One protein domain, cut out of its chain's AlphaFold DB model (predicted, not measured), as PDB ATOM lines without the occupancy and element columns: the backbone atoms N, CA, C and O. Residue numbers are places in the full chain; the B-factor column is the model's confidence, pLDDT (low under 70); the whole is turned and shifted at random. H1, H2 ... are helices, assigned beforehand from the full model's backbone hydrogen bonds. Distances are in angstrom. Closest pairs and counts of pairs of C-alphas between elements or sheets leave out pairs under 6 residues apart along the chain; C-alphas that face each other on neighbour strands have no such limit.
ATOM      1  N   GLY A  74      -9.928  44.773 -43.790       94.69
ATOM      2  CA  GLY A  74      -8.900  44.301 -42.857       94.69
ATOM      3  C   GLY A  74      -7.926  45.400 -42.421       94.69
ATOM      4  O   GLY A  74      -7.516  45.441 -41.259       94.69
ATOM      5  N   ALA A  75      -7.621  46.355 -43.304       93.12
ATOM      6  CA  ALA A  75      -6.838  47.537 -42.950       93.12
ATOM      7  C   ALA A  75      -7.575  48.440 -41.946       93.12
ATOM      8  O   ALA A  75      -6.964  48.919 -40.994       93.12
ATOM      9  N   LEU A  76      -8.895  48.605 -42.093       94.06
ATOM     10  CA  LEU A  76      -9.707  49.328 -41.112       94.06
ATOM     11  C   LEU A  76      -9.791  48.573 -39.778       94.06
ATOM     12  O   LEU A  76      -9.599  49.169 -38.722       94.06
ATOM     13  N   PHE A  77     -10.042  47.261 -39.813       95.38
ATOM     14  CA  PHE A  77     -10.129  46.439 -38.605       95.38
ATOM     15  C   PHE A  77      -8.815  46.447 -37.814       95.38
ATOM     16  O   PHE A  77      -8.818  46.720 -36.616       95.38
ATOM     17  N   SER A  78      -7.684  46.206 -38.482       94.50
ATOM     18  CA  SER A  78      -6.362  46.229 -37.848       94.50
ATOM     19  C   SER A  78      -6.001  47.612 -37.291       94.50
ATOM     20  O   SER A  78      -5.504  47.696 -36.166       94.50
ATOM     21  N   PHE A  79      -6.331  48.703 -37.993       92.88
ATOM     22  CA  PHE A  79      -6.207  50.063 -37.459       92.88
ATOM     23  C   PHE A  79      -7.020  50.238 -36.165       92.88
ATOM     24  O   PHE A  79      -6.452  50.601 -35.136       92.88
ATOM     25  N   LEU A  80      -8.311  49.885 -36.167       95.56
ATOM     26  CA  LEU A  80      -9.185  49.997 -34.992       95.56
ATOM     27  C   LEU A  80      -8.707  49.141 -33.808       95.56
ATOM     28  O   LEU A  80      -8.679  49.629 -32.678       95.56
ATOM     29  N   VAL A  81      -8.286  47.893 -34.046       96.62
ATOM     30  CA  VAL A  81      -7.751  47.000 -33.002       96.62
ATOM     31  C   VAL A  81      -6.436  47.539 -32.433       96.62
ATOM     32  O   VAL A  81      -6.252  47.530 -31.216       96.62
ATOM     33  N   THR A  82      -5.546  48.065 -33.280       95.75
ATOM     34  CA  THR A  82      -4.281  48.680 -32.841       95.75
ATOM     35  C   THR A  82      -4.539  49.927 -32.002       95.75
ATOM     36  O   THR A  82      -3.994  50.046 -30.906       95.75
ATOM     37  N   THR A  83      -5.414  50.828 -32.461       95.69
ATOM     38  CA  THR A  83      -5.801  52.033 -31.717       95.69
ATOM     39  C   THR A  83      -6.458  51.677 -30.386       95.69
ATOM     40  O   THR A  83      -6.086  52.237 -29.361       95.69
ATOM     41  N   PHE A  84      -7.379  50.710 -30.359       96.62
ATOM     42  CA  PHE A  84      -8.008  50.253 -29.118       96.62
ATOM     43  C   PHE A  84      -6.987  49.636 -28.149       96.62
ATOM     44  O   PHE A  84      -7.007  49.953 -26.961       96.62
ATOM     45  N   SER A  85      -6.049  48.826 -28.649       96.06
ATOM     46  CA  SER A  85      -4.960  48.257 -27.844       96.06
ATOM     47  C   SER A  85      -4.048  49.343 -27.255       96.06
ATOM     48  O   SER A  85      -3.746  49.319 -26.063       96.06
ATOM     49  N   ALA A  86      -3.693  50.362 -28.044       95.75
ATOM     50  CA  ALA A  86      -2.931  51.517 -27.570       95.75
ATOM     51  C   ALA A  86      -3.707  52.348 -26.528       95.75
ATOM     52  O   ALA A  86      -3.130  52.772 -25.528       95.75
ATOM     53  N   LEU A  87      -5.021  52.533 -26.700       95.31
ATOM     54  CA  LEU A  87      -5.869  53.194 -25.701       95.31
ATOM     55  C   LEU A  87      -5.944  52.400 -24.387       95.31
ATOM     56  O   LEU A  87      -5.975  53.007 -23.320       95.31
ATOM     57  N   LEU A  88      -5.895  51.063 -24.419       93.94
ATOM     58  CA  LEU A  88      -5.811  50.246 -23.200       93.94
ATOM     59  C   LEU A  88      -4.503  50.445 -22.415       93.94
ATOM     60  O   LEU A  88      -4.462  50.093 -21.237       93.94
ATOM     61  N   CYS A  89      -3.455  51.042 -22.992       91.31
ATOM     62  CA  CYS A  89      -2.271  51.455 -22.229       91.31
ATOM     63  C   CYS A  89      -2.556  52.637 -21.281       91.31
ATOM     64  O   CYS A  89      -1.832  52.816 -20.304       91.31
ATOM     65  N   ASN A  90      -3.624  53.410 -21.510       93.31
ATOM     66  CA  ASN A  90      -4.059  54.496 -20.632       93.31
ATOM     67  C   ASN A  90      -4.842  53.950 -19.416       93.31
ATOM     68  O   ASN A  90      -5.890  53.321 -19.570       93.31
ATOM     69  N   ASP A  91      -4.341  54.207 -18.200       87.38
ATOM     70  CA  ASP A  91      -4.921  53.733 -16.929       87.38
ATOM     71  C   ASP A  91      -6.435  54.063 -16.789       87.38
ATOM     72  O   ASP A  91      -7.221  53.129 -16.585       87.38
ATOM     73  N   PRO A  92      -6.899  55.331 -16.905       90.88
ATOM     74  CA  PRO A  92      -8.328  55.665 -16.909       90.88
ATOM     75  C   PRO A  92      -9.164  54.885 -17.931       90.88
ATOM     76  O   PRO A  92     -10.209  54.335 -17.575       90.88
ATOM     77  N   PHE A  93      -8.709  54.799 -19.185       92.88
ATOM     78  CA  PHE A  93      -9.453  54.126 -20.252       92.88
ATOM     79  C   PHE A  93      -9.586  52.619 -19.996       92.88
ATOM     80  O   PHE A  93     -10.685  52.068 -20.070       92.88
ATOM     81  N   ALA A  94      -8.497  51.950 -19.609       92.25
ATOM     82  CA  ALA A  94      -8.502  50.526 -19.283       92.25
ATOM     83  C   ALA A  94      -9.445  50.192 -18.113       92.25
ATOM     84  O   ALA A  94     -10.199  49.215 -18.181       92.25
ATOM     85  N   ASN A  95      -9.465  51.028 -17.070       89.12
ATOM     86  CA  ASN A  95     -10.388  50.879 -15.942       89.12
ATOM     87  C   ASN A  95     -11.853  51.122 -16.348       89.12
ATOM     88  O   ASN A  95     -12.748  50.410 -15.881       89.12
ATOM     89  N   ALA A  96     -12.117  52.070 -17.255       92.38
ATOM     90  CA  ALA A  96     -13.449  52.285 -17.814       92.38
ATOM     91  C   ALA A  96     -13.927  51.059 -18.618       92.38
ATOM     92  O   ALA A  96     -15.031  50.564 -18.373       92.38
ATOM     93  N   VAL A  97     -13.083  50.509 -19.502       93.94
ATOM     94  CA  VAL A  97     -13.373  49.278 -20.263       93.94
ATOM     95  C   VAL A  97     -13.640  48.102 -19.322       93.94
ATOM     96  O   VAL A  97     -14.665  47.435 -19.463       93.94
ATOM     97  N   HIS A  98     -12.788  47.880 -18.313       92.12
ATOM     98  CA  HIS A  98     -12.994  46.827 -17.314       92.12
ATOM     99  C   HIS A  98     -14.331  46.981 -16.575       92.12
ATOM    100  O   HIS A  98     -15.093  46.022 -16.462       92.12
ATOM    101  N   THR A  99     -14.653  48.192 -16.118       91.06
ATOM    102  CA  THR A  99     -15.890  48.471 -15.374       91.06
ATOM    103  C   THR A  99     -17.133  48.254 -16.239       91.06
ATOM    104  O   THR A  99     -18.129  47.693 -15.769       91.06
ATOM    105  N   ARG A 100     -17.091  48.640 -17.522       94.56
ATOM    106  CA  ARG A 100     -18.175  48.371 -18.480       94.56
ATOM    107  C   ARG A 100     -18.317  46.873 -18.747       94.56
ATOM    108  O   ARG A 100     -19.425  46.360 -18.604       94.56
ATOM    109  N   ALA A 101     -17.220  46.161 -19.007       92.56
ATOM    110  CA  ALA A 101     -17.218  44.710 -19.192       92.56
ATOM    111  C   ALA A 101     -17.781  43.969 -17.965       92.56
ATOM    112  O   ALA A 101     -18.663  43.128 -18.110       92.56
ATOM    113  N   LEU A 102     -17.373  44.340 -16.745       91.12
ATOM    114  CA  LEU A 102     -17.904  43.770 -15.502       91.12
ATOM    115  C   LEU A 102     -19.400  44.072 -15.308       91.12
ATOM    116  O   LEU A 102     -20.136  43.290 -14.708       91.12
ATOM    117  N   THR A 103     -19.873  45.227 -15.776       92.88
ATOM    118  CA  THR A 103     -21.294  45.600 -15.705       92.88
ATOM    119  C   THR A 103     -22.134  44.811 -16.708       92.88
ATOM    120  O   THR A 103     -23.221  44.361 -16.356       92.88
ATOM    121  N   LEU A 104     -21.619  44.583 -17.919       93.94
ATOM    122  CA  LEU A 104     -22.252  43.716 -18.915       93.94
ATOM    123  C   LEU A 104     -22.262  42.255 -18.451       93.94
ATOM    124  O   LEU A 104     -23.320  41.635 -18.431       93.94
ATOM    125  N   ALA A 105     -21.131  41.739 -17.963       92.81
ATOM    126  CA  ALA A 105     -21.042  40.391 -17.407       92.81
ATOM    127  C   ALA A 105     -22.021  40.186 -16.238       92.81
ATOM    128  O   ALA A 105     -22.668  39.149 -16.171       92.81
ATOM    129  N   ARG A 106     -22.213  41.182 -15.355       92.12
ATOM    130  CA  ARG A 106     -23.224  41.108 -14.279       92.12
ATOM    131  C   ARG A 106     -24.657  40.971 -14.799       92.12
ATOM    132  O   ARG A 106     -25.454  40.327 -14.130       92.12
ATOM    133  N   LYS A 107     -24.979  41.583 -15.942       94.50
ATOM    134  CA  LYS A 107     -26.314  41.524 -16.558       94.50
ATOM    135  C   LYS A 107     -26.546  40.242 -17.356       94.50
ATOM    136  O   LYS A 107     -27.656  39.734 -17.349       94.50
ATOM    137  N   VAL A 108     -25.520  39.751 -18.054       95.06
ATOM    138  CA  VAL A 108     -25.634  38.619 -18.992       95.06
ATOM    139  C   VAL A 108     -25.317  37.278 -18.326       95.06
ATOM    140  O   VAL A 108     -26.000  36.295 -18.580       95.06
ATOM    141  N   HIS A 109     -24.288  37.216 -17.477       92.25
ATOM    142  CA  HIS A 109     -23.842  35.974 -16.843       92.25
ATOM    143  C   HIS A 109     -23.176  36.242 -15.474       92.25
ATOM    144  O   HIS A 109     -21.946  36.369 -15.387       92.25
ATOM    145  N   PRO A 110     -23.957  36.320 -14.376       90.81
ATOM    146  CA  PRO A 110     -23.447  36.644 -13.042       90.81
ATOM    147  C   PRO A 110     -22.221  35.830 -12.569       90.81
ATOM    148  O   PRO A 110     -21.323  36.452 -11.988       90.81
ATOM    149  N   PRO A 111     -22.089  34.512 -12.856       90.69
ATOM    150  CA  PRO A 111     -20.892  33.744 -12.492       90.69
ATOM    151  C   PRO A 111     -19.613  34.236 -13.186       90.69
ATOM    152  O   PRO A 111     -18.557  34.298 -12.558       90.69
ATOM    153  N   LEU A 112     -19.696  34.680 -14.448       87.38
ATOM    154  CA  LEU A 112     -18.545  35.263 -15.158       87.38
ATOM    155  C   LEU A 112     -18.095  36.556 -14.468       87.38
ATOM    156  O   LEU A 112     -16.906  36.770 -14.253       87.38
ATOM    157  N   ALA A 113     -19.040  37.393 -14.040       88.56
ATOM    158  CA  ALA A 113     -18.711  38.601 -13.295       88.56
ATOM    159  C   ALA A 113     -18.153  38.328 -11.889       88.56
ATOM    160  O   ALA A 113     -17.514  39.215 -11.322       88.56
ATOM    161  N   ALA A 114     -18.418  37.161 -11.296       86.44
ATOM    162  CA  ALA A 114     -17.767  36.727 -10.062       86.44
ATOM    163  C   ALA A 114     -16.313  36.306 -10.338       86.44
ATOM    164  O   ALA A 114     -15.413  36.785  -9.655       86.44
ATOM    165  N   TRP A 115     -16.064  35.532 -11.401       87.12
ATOM    166  CA  TRP A 115     -14.714  35.153 -11.846       87.12
ATOM    167  C   TRP A 115     -13.838  36.365 -12.221       87.12
ATOM    168  O   TRP A 115     -12.705  36.497 -11.761       87.12
ATOM    169  N   MET A 116     -14.383  37.335 -12.964       85.44
ATOM    170  CA  MET A 116     -13.670  38.584 -13.288       85.44
ATOM    171  C   MET A 116     -13.263  39.371 -12.028       85.44
ATOM    172  O   MET A 116     -12.249  40.071 -12.043       85.44
ATOM    173  N   ARG A 117     -14.043  39.250 -10.940       81.25
ATOM    174  CA  ARG A 117     -13.770  39.861  -9.629       81.25
ATOM    175  C   ARG A 117     -12.810  39.039  -8.769       81.25
ATOM    176  O   ARG A 117     -11.969  39.642  -8.103       81.25
ATOM    177  N   SER A 118     -12.874  37.706  -8.788       70.00
ATOM    178  CA  SER A 118     -11.918  36.866  -8.049       70.00
ATOM    179  C   SER A 118     -10.498  37.055  -8.581       70.00
ATOM    180  O   SER A 118      -9.567  37.171  -7.789       70.00
ATOM    181  N   GLY A 119     -10.336  37.270  -9.892       64.00
ATOM    182  CA  GLY A 119      -9.080  37.753 -10.470       64.00
ATOM    183  C   GLY A 119      -8.559  39.017  -9.771       64.00
ATOM    184  O   GLY A 119      -7.421  39.036  -9.292       64.00
ATOM    185  N   THR A 120      -9.379  40.073  -9.659       62.28
ATOM    186  CA  THR A 120      -8.993  41.319  -8.963       62.28
ATOM    187  C   THR A 120      -8.734  41.130  -7.464       62.28
ATOM    188  O   THR A 120      -7.784  41.716  -6.954       62.28
ATOM    189  N   ALA A 121      -9.497  40.271  -6.779       56.19
ATOM    190  CA  ALA A 121      -9.288  39.964  -5.365       56.19
ATOM    191  C   ALA A 121      -7.958  39.230  -5.125       56.19
ATOM    192  O   ALA A 121      -7.198  39.624  -4.247       56.19
ATOM    193  N   ASN A 122      -7.613  38.241  -5.955       52.41
ATOM    194  CA  ASN A 122      -6.386  37.453  -5.798       52.41
ATOM    195  C   ASN A 122      -5.108  38.298  -5.976       52.41
ATOM    196  O   ASN A 122      -4.104  38.038  -5.319       52.41
ATOM    197  N   ALA A 123      -5.148  39.348  -6.808       51.00
ATOM    198  CA  ALA A 123      -4.034  40.300  -6.924       51.00
ATOM    199  C   ALA A 123      -3.893  41.233  -5.708       51.00
ATOM    200  O   ALA A 123      -2.787  41.677  -5.421       51.00
ATOM    201  N   ALA A 124      -4.983  41.519  -4.991       51.12
ATOM    202  CA  ALA A 124      -4.924  42.250  -3.725       51.12
ATOM    203  C   ALA A 124      -4.513  41.333  -2.555       51.12
ATOM    204  O   ALA A 124      -3.754  41.749  -1.685       51.12
ATOM    205  N   ALA A 125      -4.963  40.074  -2.556       51.12
ATOM    206  CA  ALA A 125      -4.691  39.101  -1.499       51.12
ATOM    207  C   ALA A 125      -3.210  38.691  -1.425       51.12
ATOM    208  O   ALA A 125      -2.652  38.639  -0.332       51.12
ATOM    209  N   GLY A 126      -2.541  38.485  -2.568       48.62
ATOM    210  CA  GLY A 126      -1.102  38.173  -2.598       48.62
ATOM    211  C   GLY A 126      -0.210  39.271  -1.999       48.62
ATOM    212  O   GLY A 126       0.882  38.986  -1.525       48.62
ATOM    213  N   ARG A 144      -6.215  45.596 -14.742       86.31
ATOM    214  CA  ARG A 144      -6.805  44.406 -15.361       86.31
ATOM    215  C   ARG A 144      -7.938  44.787 -16.296       86.31
ATOM    216  O   ARG A 144      -8.772  45.617 -15.961       86.31
ATOM    217  N   VAL A 145      -8.007  44.128 -17.445       88.00
ATOM    218  CA  VAL A 145      -9.028  44.333 -18.478       88.00
ATOM    219  C   VAL A 145      -9.752  43.005 -18.673       88.00
ATOM    220  O   VAL A 145      -9.127  41.963 -18.832       88.00
ATOM    221  N   CYS A 146     -11.081  43.018 -18.558       87.38
ATOM    222  CA  CYS A 146     -11.933  41.823 -18.648       87.38
ATOM    223  C   CYS A 146     -11.566  40.638 -17.712       87.38
ATOM    224  O   CYS A 146     -11.961  39.510 -17.974       87.38
ATOM    225  N   GLY A 147     -10.838  40.884 -16.614       84.38
ATOM    226  CA  GLY A 147     -10.364  39.860 -15.663       84.38
ATOM    227  C   GLY A 147      -8.899  39.445 -15.871       84.38
ATOM    228  O   GLY A 147      -8.236  39.044 -14.917       84.38
ATOM    229  N   PHE A 148      -8.357  39.648 -17.072       89.19
ATOM    230  CA  PHE A 148      -6.959  39.385 -17.430       89.19
ATOM    231  C   PHE A 148      -6.059  40.598 -17.133       89.19
ATOM    232  O   PHE A 148      -6.549  41.732 -17.097       89.19
ATOM    233  N   PRO A 149      -4.750  40.421 -16.875       90.25
ATOM    234  CA  PRO A 149      -3.842  41.555 -16.706       90.25
ATOM    235  C   PRO A 149      -3.699  42.321 -18.033       90.25
ATOM    236  O   PRO A 149      -3.679  41.716 -19.109       90.25
ATOM    237  N   ARG A 150      -3.617  43.660 -17.970       90.88
ATOM    238  CA  ARG A 150      -3.623  44.548 -19.152       90.88
ATOM    239  C   ARG A 150      -2.633  44.119 -20.232       90.88
ATOM    240  O   ARG A 150      -2.994  44.108 -21.402       90.88
ATOM    241  N   ASN A 151      -1.403  43.784 -19.847       90.69
ATOM    242  CA  ASN A 151      -0.330  43.421 -20.774       90.69
ATOM    243  C   ASN A 151      -0.692  42.217 -21.657       90.69
ATOM    244  O   ASN A 151      -0.425  42.263 -22.851       90.69
ATOM    245  N   MET A 152      -1.351  41.188 -21.113       93.12
ATOM    246  CA  MET A 152      -1.806  40.036 -21.902       93.12
ATOM    247  C   MET A 152      -2.907  40.419 -22.894       93.12
ATOM    248  O   MET A 152      -2.878  39.970 -24.034       93.12
ATOM    249  N   VAL A 153      -3.854  41.274 -22.489       94.38
ATOM    250  CA  VAL A 153      -4.936  41.741 -23.376       94.38
ATOM    251  C   VAL A 153      -4.377  42.607 -24.506       94.38
ATOM    252  O   VAL A 153      -4.701  42.381 -25.668       94.38
ATOM    253  N   VAL A 154      -3.487  43.550 -24.180       95.50
ATOM    254  CA  VAL A 154      -2.784  44.396 -25.159       95.50
ATOM    255  C   VAL A 154      -1.959  43.536 -26.122       95.50
ATOM    256  O   VAL A 154      -2.088  43.695 -27.333       95.50
ATOM    257  N   ALA A 155      -1.179  42.576 -25.615       96.00
ATOM    258  CA  ALA A 155      -0.386  41.668 -26.444       96.00
ATOM    259  C   ALA A 155      -1.260  40.806 -27.371       96.00
ATOM    260  O   ALA A 155      -0.973  40.722 -28.561       96.00
ATOM    261  N   ALA A 156      -2.356  40.227 -26.871       96.75
ATOM    262  CA  ALA A 156      -3.279  39.434 -27.684       96.75
ATOM    263  C   ALA A 156      -3.938  40.267 -28.799       96.75
ATOM    264  O   ALA A 156      -4.026  39.810 -29.938       96.75
ATOM    265  N   LEU A 157      -4.345  41.508 -28.505       97.31
ATOM    266  CA  LEU A 157      -4.885  42.435 -29.506       97.31
ATOM    267  C   LEU A 157      -3.826  42.857 -30.537       97.31
ATOM    268  O   LEU A 157      -4.144  42.978 -31.717       97.31
ATOM    269  N   LEU A 158      -2.568  43.047 -30.123       97.06
ATOM    270  CA  LEU A 158      -1.465  43.348 -31.040       97.06
ATOM    271  C   LEU A 158      -1.120  42.153 -31.939       97.06
ATOM    272  O   LEU A 158      -0.926  42.353 -33.133       97.06
ATOM    273  N   VAL A 159      -1.115  40.923 -31.415       97.75
ATOM    274  CA  VAL A 159      -0.928  39.695 -32.213       97.75
ATOM    275  C   VAL A 159      -2.078  39.511 -33.206       97.75
ATOM    276  O   VAL A 159      -1.827  39.256 -34.383       97.75
ATOM    277  N   LEU A 160      -3.330  39.710 -32.776       97.19
ATOM    278  CA  LEU A 160      -4.495  39.684 -33.664       97.19
ATOM    279  C   LEU A 160      -4.386  40.746 -34.769       97.19
ATOM    280  O   LEU A 160      -4.625  40.447 -35.937       97.19
ATOM    281  N   SER A 161      -3.996  41.973 -34.414       96.44
ATOM    282  CA  SER A 161      -3.784  43.045 -35.388       96.44
ATOM    283  C   SER A 161      -2.670  42.699 -36.378       96.44
ATOM    284  O   SER A 161      -2.884  42.792 -37.584       96.44
ATOM    285  N   ALA A 162      -1.517  42.222 -35.898       95.81
ATOM    286  CA  ALA A 162      -0.389  41.817 -36.734       95.81
ATOM    287  C   ALA A 162      -0.769  40.689 -37.708       95.81
ATOM    288  O   ALA A 162      -0.406  40.748 -38.884       95.81
ATOM    289  N   LEU A 163      -1.562  39.712 -37.254       96.88
ATOM    290  CA  LEU A 163      -2.096  38.648 -38.103       96.88
ATOM    291  C   LEU A 163      -2.998  39.209 -39.211       96.88
ATOM    292  O   LEU A 163      -2.816  38.862 -40.376       96.88
ATOM    293  N   VAL A 164      -3.934  40.109 -38.885       95.88
ATOM    294  CA  VAL A 164      -4.790  40.747 -39.903       95.88
ATOM    295  C   VAL A 164      -3.963  41.612 -40.856       95.88
ATOM    296  O   VAL A 164      -4.193  41.563 -42.064       95.88
ATOM    297  N   ILE A 165      -2.976  42.360 -40.355       95.25
ATOM    298  CA  ILE A 165      -2.065  43.171 -41.175       95.25
ATOM    299  C   ILE A 165      -1.344  42.301 -42.206       95.25
ATOM    300  O   ILE A 165      -1.324  42.662 -43.383       95.25
ATOM    301  N   TYR A 166      -0.799  41.165 -41.766       94.38
ATOM    302  CA  TYR A 166      -0.105  40.202 -42.615       94.38
ATOM    303  C   TYR A 166      -1.046  39.587 -43.660       94.38
ATOM    304  O   TYR A 166      -0.805  39.719 -44.859       94.38
ATOM    305  N   LEU A 167      -2.165  38.998 -43.222       95.44
ATOM    306  CA  LEU A 167      -3.111  38.301 -44.101       95.44
ATOM    307  C   LEU A 167      -3.781  39.218 -45.134       95.44
ATOM    308  O   LEU A 167      -4.160  38.758 -46.206       95.44
ATOM    309  N   THR A 168      -3.946  40.506 -44.822       94.12
ATOM    310  CA  THR A 168      -4.669  41.457 -45.686       94.12
ATOM    311  C   THR A 168      -3.767  42.478 -46.377       94.12
ATOM    312  O   THR A 168      -4.275  43.340 -47.088       94.12
ATOM    313  N   SER A 169      -2.439  42.418 -46.194       92.69
ATOM    314  CA  SER A 169      -1.501  43.449 -46.683       92.69
ATOM    315  C   SER A 169      -1.933  44.880 -46.303       92.69
ATOM    316  O   SER A 169      -1.892  45.817 -47.112       92.69
TER     317      SER A 169
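AT A GLANCE: This is residues 74 to 126 and 144 to 169 of the 218 residues of an uncharacterized protein of Pycnococcus provasolii (UniProt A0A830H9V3). Two pairs of helices meet crosswise: H1 and H4 run side by side, and the hairpin of H2 and H3 is set across one end of them. The 79 printed residues hold four named helices, H1 to H4 in chain order, and no named strand; the class is all helix. The whole is only just loose, close to compact, with a radius of gyration of the C-alphas of 14.3 A and spans of 44 by 28 by 20 A.

IN THESE COORDINATES: H1, residues 74 to 88, begins at C-alpha 74 (-8.900, 44.301, -42.857) and is 20.8 A long. H2, residues 91 to 108, is 25.7 A; H3, residues 110 to 125, 22.2 A; H4, residues 150 to 168, 26.7 A, ending at C-alpha 168 (-4.669, 41.457, -45.686).

HOW THE PARTS SIT: H1 and H4 touch, closest C-alphas Ser 78 and Ser 161 at 4.8 A, at a shallow tilt of 14 degrees, opposite ways. H1 and H2 touch only at the corner, only just, with 3 pairs of C-alphas within 8 A, about perpendicular at 74 degrees; Leu 88 and Ala 94 have the closest C-alphas, 4.8 A. In the hairpin, residues 102 to 106 of H2 touch residues 112 to 116 of H3, closest C-alphas Ala 105 and Ala 113 at 5.1 A, at a steep tilt of 39 degrees. H3 is apart from H1 and H4. Every O i to N i+4 pair is within hydrogen-bond range in H1, H2 and H4, and 11 of 12 in H3.

THE WHOLE: Residues 127 to 143 are not printed; C-alphas 126 and 144 are 15.3 A apart across the cut. Residues 119 to 126 have pLDDT under 70.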